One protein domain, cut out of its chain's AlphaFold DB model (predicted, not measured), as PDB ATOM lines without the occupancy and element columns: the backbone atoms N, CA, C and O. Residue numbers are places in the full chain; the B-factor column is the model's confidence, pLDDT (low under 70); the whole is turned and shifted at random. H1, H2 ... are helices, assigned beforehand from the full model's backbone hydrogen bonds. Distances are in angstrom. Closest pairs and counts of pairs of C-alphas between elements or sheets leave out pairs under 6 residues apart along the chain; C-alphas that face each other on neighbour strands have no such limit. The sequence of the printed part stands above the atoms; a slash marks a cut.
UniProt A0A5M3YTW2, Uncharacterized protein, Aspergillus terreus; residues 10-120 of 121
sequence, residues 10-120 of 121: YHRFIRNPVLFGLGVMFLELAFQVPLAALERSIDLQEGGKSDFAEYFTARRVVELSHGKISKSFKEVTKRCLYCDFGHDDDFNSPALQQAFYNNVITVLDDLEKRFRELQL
ATOM      1  N   TYR A  10     128.269 180.113 175.321       64.75
ATOM      2  CA  TYR A  10     129.686 180.360 174.999       64.75
ATOM      3  C   TYR A  10     130.360 179.092 174.474       64.75
ATOM      4  O   TYR A  10     131.000 179.104 173.426       64.75
ATOM      5  N   HIS A  11     130.078 177.963 175.125       65.88
ATOM      6  CA  HIS A  11     130.563 176.640 174.729       65.88
ATOM      7  C   HIS A  11     129.951 176.140 173.408       65.88
ATOM      8  O   HIS A  11     130.446 175.183 172.822       65.88
ATOM      9  N   ARG A  12     128.882 176.780 172.906       73.25
ATOM     10  CA  ARG A  12     128.292 176.443 171.600       73.25
ATOM     11  C   ARG A  12     129.130 176.968 170.434       73.25
ATOM     12  O   ARG A  12     129.116 176.364 169.365       73.25
ATOM     13  N   PHE A  13     129.812 178.095 170.624       81.00
ATOM     14  CA  PHE A  13     130.626 178.731 169.586       81.00
ATOM     15  C   PHE A  13     132.117 178.460 169.777       81.00
ATOM     16  O   PHE A  13     132.839 178.266 168.799       81.00
ATOM     17  N   ILE A  14     132.568 178.415 171.032       89.62
ATOM     18  CA  ILE A  14     133.967 178.231 171.398       89.62
ATOM     19  C   ILE A  14     134.146 176.813 171.921       89.62
ATOM     20  O   ILE A  14     133.850 176.499 173.072       89.62
ATOM     21  N   ARG A  15     134.639 175.965 171.021       90.88
ATOM     22  CA  ARG A  15     134.913 174.548 171.260       90.88
ATOM     23  C   ARG A  15     136.041 174.324 172.267       90.88
ATOM     24  O   ARG A  15     135.925 173.494 173.158       90.88
ATOM     25  N   ASN A  16     137.098 175.124 172.166       92.81
ATOM     26  CA  ASN A  16     138.234 175.086 173.075       92.81
ATOM     27  C   ASN A  16     138.663 176.525 173.431       92.81
ATOM     28  O   ASN A  16     139.226 177.213 172.576       92.81
ATOM     29  N   PRO A  17     138.409 177.002 174.665       92.06
ATOM     30  CA  PRO A  17     138.718 178.378 175.065       92.06
ATOM     31  C   PRO A  17     140.206 178.739 175.010       92.06
ATOM     32  O   PRO A  17     140.544 179.884 174.716       92.06
ATOM     33  N   VAL A  18     141.100 177.775 175.256       93.62
ATOM     34  CA  VAL A  18     142.555 177.998 175.205       93.62
ATOM     35  C   VAL A  18     142.993 178.274 173.768       93.62
ATOM     36  O   VAL A  18     143.678 179.261 173.500       93.62
ATOM     37  N   LEU A  19     142.555 177.435 172.829       96.06
ATOM     38  CA  LEU A  19     142.850 177.605 171.408       96.06
ATOM     39  C   LEU A  19     142.179 178.852 170.832       96.06
ATOM     40  O   LEU A  19     142.804 179.569 170.052       96.06
ATOM     41  N   PHE A  20     140.954 179.152 171.259       96.12
ATOM     42  CA  PHE A  20     140.283 180.386 170.871       96.12
ATOM     43  C   PHE A  20     141.077 181.615 171.325       96.12
ATOM     44  O   PHE A  20     141.399 182.459 170.491       96.12
ATOM     45  N   GLY A  21     141.482 181.672 172.598       96.50
ATOM     46  CA  GLY A  21     142.310 182.758 173.125       96.50
ATOM     47  C   GLY A  21     143.643 182.912 172.385       96.50
ATOM     48  O   GLY A  21     144.050 184.028 172.074       96.50
ATOM     49  N   LEU A  22     144.295 181.804 172.013       97.88
ATOM     50  CA  LEU A  22     145.499 181.843 171.175       97.88
ATOM     51  C   LEU A  22     145.213 182.431 169.781       97.88
ATOM     52  O   LEU A  22     145.979 183.250 169.277       97.88
ATOM     53  N   GLY A  23     144.095 182.045 169.164       98.06
ATOM     54  CA  GLY A  23     143.653 182.609 167.890       98.06
ATOM     55  C   GLY A  23     143.372 184.113 167.976       98.06
ATOM     56  O   GLY A  23     143.787 184.859 167.089       98.06
ATOM     57  N   VAL A  24     142.731 184.568 169.057       98.06
ATOM     58  CA  VAL A  24     142.520 185.995 169.346       98.06
ATOM     59  C   VAL A  24     143.860 186.715 169.473       98.06
ATOM     60  O   VAL A  24     144.081 187.697 168.767       98.06
ATOM     61  N   MET A  25     144.792 186.178 170.261       98.12
ATOM     62  CA  MET A  25     146.131 186.748 170.426       98.12
ATOM     63  C   MET A  25     146.860 186.906 169.082       98.12
ATOM     64  O   MET A  25     147.470 187.941 168.829       98.12
ATOM     65  N   PHE A  26     146.774 185.925 168.177       97.88
ATOM     66  CA  PHE A  26     147.364 186.052 166.838       97.88
ATOM     67  C   PHE A  26     146.753 187.192 166.017       97.88
ATOM     68  O   PHE A  26     147.481 187.876 165.295       97.88
ATOM     69  N   LEU A  27     145.442 187.427 166.127       98.19
ATOM     70  CA  LEU A  27     144.804 188.580 165.490       98.19
ATOM     71  C   LEU A  27     145.268 189.894 166.121       98.19
ATOM     72  O   LEU A  27     145.616 190.822 165.397       98.19
ATOM     73  N   GLU A  28     145.327 189.975 167.445       97.81
ATOM     74  CA  GLU A  28     145.780 191.181 168.144       97.81
ATOM     75  C   GLU A  28     147.229 191.532 167.786       97.81
ATOM     76  O   GLU A  28     147.533 192.689 167.496       97.81
ATOM     77  N   LEU A  29     148.106 190.528 167.683       96.12
ATOM     78  CA  LEU A  29     149.475 190.703 167.194       96.12
ATOM     79  C   LEU A  29     149.512 191.144 165.724       96.12
ATOM     80  O   LEU A  29     150.306 192.004 165.359       96.12
ATOM     81  N   ALA A  30     148.656 190.606 164.859       95.31
ATOM     82  CA  ALA A  30     148.635 190.996 163.450       95.31
ATOM     83  C   ALA A  30     148.120 192.429 163.222       95.31
ATOM     84  O   ALA A  30     148.596 193.131 162.328       95.31
ATOM     85  N   PHE A  31     147.134 192.861 164.009       96.25
ATOM     86  CA  PHE A  31     146.482 194.165 163.856       96.25
ATOM     87  C   PHE A  31     147.030 195.241 164.803       96.25
ATOM     88  O   PHE A  31     146.715 196.414 164.610       96.25
ATOM     89  N   GLN A  32     147.874 194.861 165.769       96.69
ATOM     90  CA  GLN A  32     148.516 195.745 166.750       96.69
ATOM     91  C   GLN A  32     147.515 196.538 167.606       96.69
ATOM     92  O   GLN A  32     147.782 197.659 168.035       96.69
ATOM     93  N   VAL A  33     146.344 195.951 167.847       97.25
ATOM     94  CA  VAL A  33     145.272 196.499 168.685       97.25
ATOM     95  C   VAL A  33     144.543 195.345 169.376       97.25
ATOM     96  O   VAL A  33     144.506 194.248 168.812       97.25
ATOM     97  N   PRO A  34     143.942 195.562 170.560       97.50
ATOM     98  CA  PRO A  34     143.107 194.543 171.187       97.50
ATOM     99  C   PRO A  34     141.897 194.214 170.304       97.50
ATOM    100  O   PRO A  34     141.377 195.092 169.606       97.50
ATOM    101  N   LEU A  35     141.399 192.978 170.365       96.44
ATOM    102  CA  LEU A  35     140.304 192.514 169.508       96.44
ATOM    103  C   LEU A  35     139.033 193.352 169.708       96.44
ATOM    104  O   LEU A  35     138.348 193.669 168.739       96.44
ATOM    105  N   ALA A  36     138.776 193.796 170.941       94.50
ATOM    106  CA  ALA A  36     137.661 194.684 171.273       94.50
ATOM    107  C   ALA A  36     137.687 196.014 170.494       94.50
ATOM    108  O   ALA A  36     136.639 196.559 170.165       94.50
ATOM    109  N   ALA A  37     138.869 196.529 170.134       96.75
ATOM    110  CA  ALA A  37     138.985 197.739 169.316       96.75
ATOM    111  C   ALA A  37     138.662 197.495 167.830       96.75
ATOM    112  O   ALA A  37     138.517 198.446 167.061       96.75
ATOM    113  N   LEU A  38     138.567 196.230 167.410       95.94
ATOM    114  CA  LEU A  38     138.195 195.832 166.056       95.94
ATOM    115  C   LEU A  38     136.704 195.509 165.924       95.94
ATOM    116  O   LEU A  38     136.266 195.301 164.789       95.94
ATOM    117  N   GLU A  39     135.952 195.458 167.027       95.25
ATOM    118  CA  GLU A  39     134.513 195.177 167.071       95.25
ATOM    119  C   GLU A  39     133.712 196.179 166.226       95.25
ATOM    120  O   GLU A  39     134.034 197.365 166.118       95.25
ATOM    121  N   ARG A  40     132.651 195.691 165.582       94.44
ATOM    122  CA  ARG A  40     131.715 196.488 164.790       94.44
ATOM    123  C   ARG A  40     130.279 196.143 165.156       94.44
ATOM    124  O   ARG A  40     129.976 195.066 165.656       94.44
ATOM    125  N   SER A  41     129.357 197.027 164.776       91.25
ATOM    126  CA  SER A  41     127.919 196.827 164.999       91.25
ATOM    127  C   SER A  41     127.380 195.516 164.417       91.25
ATOM    128  O   SER A  41     126.444 194.956 164.974       91.25
ATOM    129  N   ILE A  42     127.959 195.018 163.319       90.94
ATOM    130  CA  ILE A  42     127.572 193.729 162.728       90.94
ATOM    131  C   ILE A  42     127.900 192.548 163.654       90.94
ATOM    132  O   ILE A  42     127.114 191.614 163.734       90.94
ATOM    133  N   ASP A  43     128.995 192.619 164.416       91.00
ATOM    134  CA  ASP A  43     129.406 191.545 165.328       91.00
ATOM    135  C   ASP A  43     128.478 191.478 166.545       91.00
ATOM    136  O   ASP A  43     128.132 190.396 167.012       91.00
ATOM    137  N   LEU A  44     128.006 192.641 167.009       87.12
ATOM    138  CA  LEU A  44     126.974 192.753 168.043       87.12
ATOM    139  C   LEU A  44     125.622 192.217 167.556       87.12
ATOM    140  O   LEU A  44     124.916 191.536 168.294       87.12
ATOM    141  N   GLN A  45     125.252 192.510 166.306       85.25
ATOM    142  CA  GLN A  45     124.003 192.026 165.713       85.25
ATOM    143  C   GLN A  45     124.011 190.504 165.544       85.25
ATOM    144  O   GLN A  45     123.032 189.852 165.907       85.25
ATOM    145  N   GLU A  46     125.109 189.938 165.038       81.62
ATOM    146  CA  GLU A  46     125.274 188.486 164.903       81.62
ATOM    147  C   GLU A  46     125.420 187.789 166.267       81.62
ATOM    148  O   GLU A  46     124.864 186.708 166.470       81.62
ATOM    149  N   GLY A  47     126.082 188.441 167.230       71.75
ATOM    150  CA  GLY A  47     126.186 188.014 168.631       71.75
ATOM    151  C   GLY A  47     124.869 188.052 169.411       71.75
ATOM    152  O   GLY A  47     124.754 187.418 170.465       71.75
ATOM    153  N   GLY A  48     123.851 188.744 168.891       70.00
ATOM    154  CA  GLY A  48     122.525 188.847 169.491       70.00
ATOM    155  C   GLY A  48     122.520 189.552 170.854       70.00
ATOM    156  O   GLY A  48     123.278 190.480 171.106       70.00
ATOM    157  N   LYS A  49     121.638 189.113 171.765       59.94
ATOM    158  CA  LYS A  49     121.521 189.637 173.148       59.94
ATOM    159  C   LYS A  49     122.626 189.139 174.101       59.94
ATOM    160  O   LYS A  49     122.473 189.277 175.311       59.94
ATOM    161  N   SER A  50     123.673 188.498 173.589       58.16
ATOM    162  CA  SER A  50     124.686 187.815 174.399       58.16
ATOM    163  C   SER A  50     126.099 188.308 174.130       58.16
ATOM    164  O   SER A  50     126.395 188.822 173.055       58.16
ATOM    165  N   ASP A  51     126.967 188.050 175.104       67.00
ATOM    166  CA  ASP A  51     128.387 188.403 175.177       67.00
ATOM    167  C   ASP A  51     129.288 187.689 174.132       67.00
ATOM    168  O   ASP A  51     130.440 187.378 174.411       67.00
ATOM    169  N   PHE A  52     128.790 187.386 172.922       81.56
ATOM    170  CA  PHE A  52     129.548 186.696 171.856       81.56
ATOM    171  C   PHE A  52     130.122 187.625 170.790       81.56
ATOM    172  O   PHE A  52     130.644 187.147 169.782       81.56
ATOM    173  N   ALA A  53     130.052 188.940 171.000       88.00
ATOM    174  CA  ALA A  53     130.631 189.925 170.091       88.00
ATOM    175  C   ALA A  53     132.106 189.620 169.782       88.00
ATOM    176  O   ALA A  53     132.535 189.738 168.636       88.00
ATOM    177  N   GLU A  54     132.850 189.118 170.771       91.50
ATOM    178  CA  GLU A  54     134.237 188.672 170.627       91.50
ATOM    179  C   GLU A  54     134.393 187.563 169.573       91.50
ATOM    180  O   GLU A  54     135.228 187.673 168.675       91.50
ATOM    181  N   TYR A  55     133.559 186.519 169.626       93.38
ATOM    182  CA  TYR A  55     133.596 185.410 168.668       93.38
ATOM    183  C   TYR A  55     133.326 185.889 167.239       93.38
ATOM    184  O   TYR A  55     134.073 185.555 166.314       93.38
ATOM    185  N   PHE A  56     132.282 186.701 167.049       93.50
ATOM    186  CA  PHE A  56     131.930 187.225 165.729       93.50
ATOM    187  C   PHE A  56     132.970 188.222 165.213       93.50
ATOM    188  O   PHE A  56     133.349 188.153 164.042       93.50
ATOM    189  N   THR A  57     133.532 189.045 166.099       95.69
ATOM    190  CA  THR A  57     134.654 189.932 165.776       95.69
ATOM    191  C   THR A  57     135.861 189.122 165.312       95.69
ATOM    192  O   THR A  57     136.367 189.376 164.220       95.69
ATOM    193  N   ALA A  58     136.294 188.105 166.066       97.06
ATOM    194  CA  ALA A  58     137.419 187.249 165.689       97.06
ATOM    195  C   ALA A  58     137.184 186.563 164.335       97.06
ATOM    196  O   ALA A  58     138.043 186.616 163.451       97.06
ATOM    197  N   ARG A  59     135.989 185.992 164.134       96.00
ATOM    198  CA  ARG A  59     135.570 185.363 162.874       96.00
ATOM    199  C   ARG A  59     135.620 186.337 161.698       96.00
ATOM    200  O   ARG A  59     136.182 186.020 160.650       96.00
ATOM    201  N   ARG A  60     135.056 187.536 161.842       96.62
ATOM    202  CA  ARG A  60     135.060 188.545 160.779       96.62
ATOM    203  C   ARG A  60     136.472 189.041 160.490       96.62
ATOM    204  O   ARG A  60     136.855 189.159 159.327       96.62
ATOM    205  N   VAL A  61     137.243 189.352 161.528       97.50
ATOM    206  CA  VAL A  61     138.604 189.888 161.399       97.50
ATOM    207  C   VAL A  61     139.518 188.870 160.722       97.50
ATOM    208  O   VAL A  61     140.213 189.239 159.773       97.50
ATOM    209  N   VAL A  62     139.479 187.591 161.119       97.88
ATOM    210  CA  VAL A  62     140.292 186.560 160.458       97.88
ATOM    211  C   VAL A  62     139.885 186.387 158.996       97.88
ATOM    212  O   VAL A  62     140.757 186.262 158.133       97.88
ATOM    213  N   GLU A  63     138.592 186.461 158.665       95.94
ATOM    214  CA  GLU A  63     138.161 186.349 157.273       95.94
ATOM    215  C   GLU A  63     138.580 187.549 156.420       95.94
ATOM    216  O   GLU A  63     139.055 187.354 155.303       95.94
ATOM    217  N   LEU A  64     138.534 188.767 156.959       94.25
ATOM    218  CA  LEU A  64     138.916 189.993 156.247       94.25
ATOM    219  C   LEU A  64     140.416 190.322 156.304       94.25
ATOM    220  O   LEU A  64     140.842 191.323 155.735       94.25
ATOM    221  N   SER A  65     141.236 189.486 156.940       93.38
ATOM    222  CA  SER A  65     142.683 189.705 157.113       93.38
ATOM    223  C   SER A  65     143.525 189.549 155.831       93.38
ATOM    224  O   SER A  65     144.758 189.580 155.876       93.38
ATOM    225  N   HIS A  66     142.876 189.406 154.671       87.00
ATOM    226  CA  HIS A  66     143.536 189.356 153.370       87.00
ATOM    227  C   HIS A  66     144.423 190.595 153.166       87.00
ATOM    228  O   HIS A  66     143.967 191.729 153.279       87.00
ATOM    229  N   GLY A  67     145.711 190.374 152.890       86.12
ATOM    230  CA  GLY A  67     146.699 191.443 152.703       86.12
ATOM    231  C   GLY A  67     147.298 192.013 153.995       86.12
ATOM    232  O   GLY A  67     148.247 192.786 153.912       86.12
ATOM    233  N   LYS A  68     146.800 191.623 155.178       90.19
ATOM    234  CA  LYS A  68     147.434 191.936 156.473       90.19
ATOM    235  C   LYS A  68     148.341 190.819 156.965       90.19
ATOM    236  O   LYS A  68     149.400 191.099 157.510       90.19
ATOM    237  N   ILE A  69     147.936 189.572 156.747       92.75
ATOM    238  CA  ILE A  69     148.698 188.385 157.140       92.75
ATOM    239  C   ILE A  69     148.873 187.427 155.964       92.75
ATOM    240  O   ILE A  69     148.105 187.447 154.996       92.75
ATOM    241  N   SER A  70     149.895 186.574 156.048       93.56
ATOM    242  CA  SER A  70     150.130 185.521 155.060       93.56
ATOM    243  C   SER A  70     149.005 184.478 155.084       93.56
ATOM    244  O   SER A  70     148.319 184.288 156.091       93.56
ATOM    245  N   LYS A  71     148.821 183.758 153.969       95.06
ATOM    246  CA  LYS A  71     147.799 182.702 153.863       95.06
ATOM    247  C   LYS A  71     147.993 181.601 154.914       95.06
ATOM    248  O   LYS A  71     147.009 181.131 155.473       95.06
ATOM    249  N   SER A  72     149.238 181.201 155.178       95.25
ATOM    250  CA  SER A  72     149.553 180.179 156.181       95.25
ATOM    251  C   SER A  72     149.278 180.669 157.599       95.25
ATOM    252  O   SER A  72     148.667 179.934 158.366       95.25
ATOM    253  N   PHE A  73     149.631 181.915 157.932       96.12
ATOM    254  CA  PHE A  73     149.317 182.473 159.248       96.12
ATOM    255  C   PHE A  73     147.800 182.597 159.452       96.12
ATOM    256  O   PHE A  73     147.293 182.173 160.485       96.12
ATOM    257  N   LYS A  74     147.050 183.054 158.432       97.00
ATOM    258  CA  LYS A  74     145.574 183.067 158.461       97.00
ATOM    259  C   LYS A  74     145.000 181.678 158.755       97.00
ATOM    260  O   LYS A  74     144.091 181.560 159.568       97.00
ATOM    261  N   GLU A  75     145.511 180.640 158.100       96.62
ATOM    262  CA  GLU A  75     145.043 179.264 158.296       96.62
ATOM    263  C   GLU A  75     145.320 178.757 159.720       96.62
ATOM    264  O   GLU A  75     144.423 178.202 160.353       96.62
ATOM    265  N   VAL A  76     146.516 179.018 160.257       97.62
ATOM    266  CA  VAL A  76     146.862 178.715 161.656       97.62
ATOM    267  C   VAL A  76     145.890 179.402 162.614       97.62
ATOM    268  O   VAL A  76     145.279 178.743 163.457       97.62
ATOM    269  N   THR A  77     145.675 180.711 162.448       97.94
ATOM    270  CA  THR A  77     144.742 181.478 163.282       97.94
ATOM    271  C   THR A  77     143.322 180.917 163.212       97.94
ATOM    272  O   THR A  77     142.677 180.766 164.247       97.94
ATOM    273  N   LYS A  78     142.836 180.547 162.018       97.44
ATOM    274  CA  LYS A  78     141.511 179.930 161.848       97.44
ATOM    275  C   LYS A  78     141.391 178.609 162.603       97.44
ATOM    276  O   LYS A  78     140.391 178.405 163.286       97.44
ATOM    277  N   ARG A  79     142.391 177.729 162.512       96.69
ATOM    278  CA  ARG A  79     142.371 176.440 163.224       96.69
ATOM    279  C   ARG A  79     142.271 176.632 164.729       96.69
ATOM    280  O   ARG A  79     141.453 175.970 165.359       96.69
ATOM    281  N   CYS A  80     143.027 177.580 165.279       97.44
ATOM    282  CA  CYS A  80     142.950 177.949 166.690       97.44
ATOM    283  C   CYS A  80     141.564 178.500 167.070       97.44
ATOM    284  O   CYS A  80     140.931 177.967 167.977       97.44
ATOM    285  N   LEU A  81     141.048 179.494 166.335       96.44
ATOM    286  CA  LEU A  81     139.744 180.115 166.618       96.44
ATOM    287  C   LEU A  81     138.580 179.123 166.563       96.44
ATOM    288  O   LEU A  81     137.658 179.199 167.371       96.44
ATOM    289  N   TYR A  82     138.603 178.202 165.603       94.75
ATOM    290  CA  TYR A  82     137.496 177.275 165.396       94.75
ATOM    291  C   TYR A  82     137.706 175.915 166.055       94.75
ATOM    292  O   TYR A  82     136.779 175.112 166.004       94.75
ATOM    293  N   CYS A  83     138.869 175.637 166.656       94.25
ATOM    294  CA  CYS A  83     139.286 174.293 167.079       94.25
ATOM    295  C   CYS A  83     139.176 173.257 165.934       94.25
ATOM    296  O   CYS A  83     138.713 172.133 166.114       94.25
ATOM    297  N   ASP A  84     139.531 173.647 164.704       93.44
ATOM    298  CA  ASP A  84     139.372 172.790 163.518       93.44
ATOM    299  C   ASP A  84     140.603 171.906 163.265       93.44
ATOM    300  O   ASP A  84     141.417 172.134 162.364       93.44
ATOM    301  N   PHE A  85     140.748 170.904 164.132       93.06
ATOM    302  CA  PHE A  85     141.857 169.946 164.120       93.06
ATOM    303  C   PHE A  85     141.431 168.513 163.768       93.06
ATOM    304  O   PHE A  85     142.281 167.630 163.719       93.06
ATOM    305  N   GLY A  86     140.142 168.275 163.495       88.44
ATOM    306  CA  GLY A  86     139.619 166.951 163.121       88.44
ATOM    307  C   GLY A  86     139.533 165.934 164.270       88.44
ATOM    308  O   GLY A  86     139.357 164.744 164.015       88.44
ATOM    309  N   HIS A  87     139.650 166.392 165.516       86.88
ATOM    310  CA  HIS A  87     139.594 165.580 166.732       86.88
ATOM    311  C   HIS A  87     138.581 166.162 167.725       86.88
ATOM    312  O   HIS A  87     137.861 167.106 167.392       86.88
ATOM    313  N   ASP A  88     138.499 165.570 168.919       87.38
ATOM    314  CA  ASP A  88     137.801 166.196 170.041       87.38
ATOM    315  C   ASP A  88     138.411 167.561 170.398       87.38
ATOM    316  O   ASP A  88     139.470 167.953 169.904       87.38
ATOM    317  N   ASP A  89     137.704 168.295 171.253       88.62
ATOM    318  CA  ASP A  89     138.095 169.639 171.667       88.62
ATOM    319  C   ASP A  89     138.895 169.637 172.989       88.62
ATOM    320  O   ASP A  89     139.177 170.706 173.538       88.62
ATOM    321  N   ASP A  90     139.275 168.463 173.517       89.44
ATOM    322  CA  ASP A  90     140.056 168.344 174.754       89.44
ATOM    323  C   ASP A  90     141.549 168.490 174.458       89.44
ATOM    324  O   ASP A  90     142.187 167.618 173.873       89.44
ATOM    325  N   PHE A  91     142.146 169.589 174.921       87.25
ATOM    326  CA  PHE A  91     143.570 169.857 174.700       87.25
ATOM    327  C   PHE A  91     144.509 168.885 175.429       87.25
ATOM    328  O   PHE A  91     145.713 168.874 175.169       87.25
ATOM    329  N   ASN A  92     143.987 168.055 176.333       90.38
ATOM    330  CA  ASN A  92     144.752 166.978 176.955       90.38
ATOM    331  C   ASN A  92     144.780 165.705 176.101       90.38
ATOM    332  O   ASN A  92     145.537 164.785 176.419       90.38
ATOM    333  N   SER A  93     143.992 165.630 175.022       93.38
ATOM    334  CA  SER A  93     143.989 164.466 174.147       93.38
ATOM    335  C   SER A  93     145.280 164.431 173.309       93.38
ATOM    336  O   SER A  93     145.635 165.418 172.653       93.38
ATOM    337  N   PRO A  94     146.009 163.296 173.279       94.56
ATOM    338  CA  PRO A  94     147.219 163.176 172.462       94.56
ATOM    339  C   PRO A  94     146.964 163.445 170.974       94.56
ATOM    340  O   PRO A  94     147.833 163.957 170.272       94.56
ATOM    341  N   ALA A  95     145.758 163.126 170.494       94.12
ATOM    342  CA  ALA A  95     145.350 163.371 169.118       94.12
ATOM    343  C   ALA A  95     145.284 164.874 168.803       94.12
ATOM    344  O   ALA A  95     145.900 165.317 167.830       94.12
ATOM    345  N   LEU A  96     144.614 165.672 169.648       93.75
ATOM    346  CA  LEU A  96     144.554 167.121 169.457       93.75
ATOM    347  C   LEU A  96     145.933 167.767 169.631       93.75
ATOM    348  O   LEU A  96     146.291 168.631 168.836       93.75
ATOM    349  N   GLN A  97     146.744 167.326 170.595       95.25
ATOM    350  CA  GLN A  97     148.108 167.845 170.777       95.25
ATOM    351  C   GLN A  97     148.997 167.587 169.556       95.25
ATOM    352  O   GLN A  97     149.701 168.490 169.101       95.25
ATOM    353  N   GLN A  98     148.934 166.383 168.983       96.69
ATOM    354  CA  GLN A  98     149.691 166.057 167.778       96.69
ATOM    355  C   GLN A  98     149.202 166.865 166.571       96.69
ATOM    356  O   GLN A  98     150.014 167.377 165.796       96.69
ATOM    357  N   ALA A  99     147.884 167.016 166.411       96.62
ATOM    358  CA  ALA A  99     147.311 167.838 165.352       96.62
ATOM    359  C   ALA A  99     147.679 169.318 165.524       96.62
ATOM    360  O   ALA A  99     148.030 169.973 164.542       96.62
ATOM    361  N   PHE A 100     147.665 169.835 166.751       96.69
ATOM    362  CA  PHE A 100     148.107 171.186 167.075       96.69
ATOM    363  C   PHE A 100     149.584 171.382 166.723       96.69
ATOM    364  O   PHE A 100     149.917 172.316 165.999       96.69
ATOM    365  N   TYR A 101     150.462 170.466 167.138       97.44
ATOM    366  CA  TYR A 101     151.878 170.518 166.778       97.44
ATOM    367  C   TYR A 101     152.071 170.573 165.254       97.44
ATOM    368  O   TYR A 101     152.726 171.480 164.744       97.44
ATOM    369  N   ASN A 102     151.420 169.669 164.517       96.81
ATOM    370  CA  ASN A 102     151.574 169.544 163.066       96.81
ATOM    371  C   ASN A 102     150.961 170.691 162.253       96.81
ATOM    372  O   ASN A 102     151.400 170.924 161.130       96.81
ATOM    373  N   ASN A 103     149.907 171.339 162.751       96.62
ATOM    374  CA  ASN A 103     149.166 172.352 161.991       96.62
ATOM    375  C   ASN A 103     149.411 173.782 162.482       96.62
ATOM    376  O   ASN A 103     149.056 174.720 161.772       96.62
ATOM    377  N   VAL A 104     149.975 173.956 163.678       97.38
ATOM    378  CA  VAL A 104     150.272 175.265 164.273       97.38
ATOM    379  C   VAL A 104     151.773 175.424 164.440       97.38
ATOM    380  O   VAL A 104     152.355 176.279 163.781       97.38
ATOM    381  N   ILE A 105     152.409 174.597 165.273       97.88
ATOM    382  CA  ILE A 105     153.813 174.798 165.664       97.88
ATOM    383  C   ILE A 105     154.750 174.699 164.462       97.88
ATOM    384  O   ILE A 105     155.477 175.644 164.183       97.88
ATOM    385  N   THR A 106     154.668 173.619 163.686       98.12
ATOM    386  CA  THR A 106     155.512 173.435 162.490       98.12
ATOM    387  C   THR A 106     155.341 174.564 161.468       98.12
ATOM    388  O   THR A 106     156.313 175.022 160.872       98.12
ATOM    389  N   VAL A 107     154.109 175.053 161.277       97.06
ATOM    390  CA  VAL A 107     153.810 176.141 160.336       97.06
ATOM    391  C   VAL A 107     154.390 177.465 160.828       97.06
ATOM    392  O   VAL A 107     154.902 178.241 160.020       97.06
ATOM    393  N   LEU A 108     154.315 177.736 162.135       96.94
ATOM    394  CA  LEU A 108     154.916 178.923 162.740       96.94
ATOM    395  C   LEU A 108     156.448 178.866 162.685       96.94
ATOM    396  O   LEU A 108     157.051 179.858 162.285       96.94
ATOM    397  N   ASP A 109     157.059 177.714 162.972       97.88
ATOM    398  CA  ASP A 109     158.509 177.507 162.851       97.88
ATOM    399  C   ASP A 109     158.989 177.761 161.413       97.88
ATOM    400  O   ASP A 109     160.006 178.415 161.180       97.88
ATOM    401  N   ASP A 110     158.253 177.267 160.417       96.50
ATOM    402  CA  ASP A 110     158.592 177.477 159.009       96.50
ATOM    403  C   ASP A 110     158.420 178.940 158.580       96.50
ATOM    404  O   ASP A 110     159.218 179.458 157.794       96.50
ATOM    405  N   LEU A 111     157.398 179.626 159.097       94.38
ATOM    406  CA  LEU A 111     157.223 181.063 158.888       94.38
ATOM    407  C   LEU A 111     158.360 181.867 159.521       94.38
ATOM    408  O   LEU A 111     158.862 182.794 158.887       94.38
ATOM    409  N   GLU A 112     158.784 181.504 160.728       94.94
ATOM    410  CA  GLU A 112     159.900 182.142 161.422       94.94
ATOM    411  C   GLU A 112     161.210 181.969 160.644       94.94
ATOM    412  O   GLU A 112     161.917 182.949 160.413       94.94
ATOM    413  N   LYS A 113     161.517 180.748 160.184       95.88
ATOM    414  CA  LYS A 113     162.714 180.475 159.368       95.88
ATOM    415  C   LYS A 113     162.741 181.338 158.110       95.88
ATOM    416  O   LYS A 113     163.720 182.039 157.879       95.88
ATOM    417  N   ARG A 114     161.637 181.366 157.355       93.00
ATOM    418  CA  ARG A 114     161.512 182.203 156.149       93.00
ATOM    419  C   ARG A 114     161.654 183.687 156.460       93.00
ATOM    420  O   ARG A 114     162.265 184.421 155.695       93.00
ATOM    421  N   PHE A 115     161.081 184.146 157.571       90.25
ATOM    422  CA  PHE A 115     161.225 185.533 157.993       90.25
ATOM    423  C   PHE A 115     162.687 185.877 158.297       90.25
ATOM    424  O   PHE A 115     163.166 186.909 157.841       90.25
ATOM    425  N   ARG A 116     163.410 185.000 159.007       94.12
ATOM    426  CA  ARG A 116     164.844 185.176 159.280       94.12
ATOM    427  C   ARG A 116     165.665 185.208 157.995       94.12
ATOM    428  O   ARG A 116     166.525 186.066 157.875       94.12
ATOM    429  N   GLU A 117     165.378 184.327 157.039       93.81
ATOM    430  CA  GLU A 117     166.039 184.316 155.726       93.81
ATOM    431  C   GLU A 117     165.857 185.649 154.985       93.81
ATOM    432  O   GLU A 117     166.830 186.198 154.487       93.81
ATOM    433  N   LEU A 118     164.650 186.226 154.999       89.75
ATOM    434  CA  LEU A 118     164.368 187.529 154.377       89.75
ATOM    435  C   LEU A 118     165.020 188.728 155.089       89.75
ATOM    436  O   LEU A 118     165.067 189.809 154.513       89.75
ATOM    437  N   GLN A 119     165.452 188.577 156.345       83.19
ATOM    438  CA  GLN A 119     166.153 189.625 157.101       83.19
ATOM    439  C   GLN A 119     167.681 189.526 157.012       83.19
ATOM    440  O   GLN A 119     168.374 190.386 157.552       83.19
ATOM    441  N   LEU A 120     168.203 188.456 156.406       63.50
ATOM    442  CA  LEU A 120     169.638 188.233 156.226       63.50
ATOM    443  C   LEU A 120     170.164 188.772 154.880       63.50
ATOM    444  O   LEU A 120     171.367 188.665 154.637       63.50
TER     445      LEU A 120
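AT A GLANCE: This is residues 10 to 120 of the 121 residues of an uncharacterized protein of Aspergillus terreus (UniProt A0A5M3YTW2). Picture a flat slab of helices, with H4, H5, H6 and the long H7 following one another across it and H2 packed over one face, on residues 77 to 82 of H6 and residues 58 to 62 of H5. H7 closes one end of the row, and residues 112 to 120, of which 112 to 118 belong to H7, stick out free; H3 packs on H5 and H2, while H1 lies at the fringe. The printed part has 111 residues with seven named helices, H1 to H7 in chain order, and no named strand, and its class is all helix. The whole is compact, with a radius of gyration of the C-alphas of 14.8 A and spans of 49 by 34 by 17 A.

HOW THE PARTS SIT: Begin at H7, residues 94 to 118, the longest helix. With residues 103 to 108 alone it touches H6, residues 71 to 82, in a helical hairpin at a shallow tilt of 28 degrees, opposite ways; the closest C-alphas, of Val 76 and Val 104, are 5.5 A apart. H6 also touches H2, residues 17 to 31, opposite ways at a steep tilt of 35.3 degrees, only just beyond shallow; the C-alphas of Phe 20 and Leu 81 come closest, at 4.3 A. Look next at H5, residues 53 to 64, the hub, which touches four helices. H5 and H6 form a helical hairpin, opposite ways at a shallow tilt of 21 degrees, with the closest C-alphas, Val 62 and Lys 74, 6.6 A apart. H5 touches H2 at a steep tilt of 52 degrees, the same way, closest at the C-alphas of Val 24 and Ala 58, 6.4 A. It touches H4, residues 41 to 47, at a steep tilt of 64 degrees, opposite ways, closest at the C-alphas of Asp 43 and Phe 56, 5.0 A. It touches H3, residues 35 to 38, closest at the C-alphas of Leu 38 and Thr 57, 6.9 A. H1, residues 10 to 13, is close to H5 but not clearly touching: the C-alphas of Phe 13 and Tyr 55 are 7.4 A apart. Every O i to N i+4 pair is within hydrogen-bond range in H2, H4, H5 and H6, and 19 of 21 are in H7; H1 and H3 are too short for such a pair.

IN THESE COORDINATES: Find C-alpha 94 at (147.219, 163.176, 172.462); from there H7 runs 34.8 A to C-alpha 118 at (164.368, 187.529, 154.377). H2 starts at C-alpha 17, (138.718, 178.378, 175.065), and is 20.9 A long; H6 measures 16.4 A and H5 16.1 A.

THE WHOLE: The C-alphas farthest apart, of Lys 49 and Leu 120, are 51.0 A apart. The printed part has no cut, and the link from H6 to H7, 11 residues, is long. Confidence is under 70 at residues 10 to 11, 49 to 51 and 120.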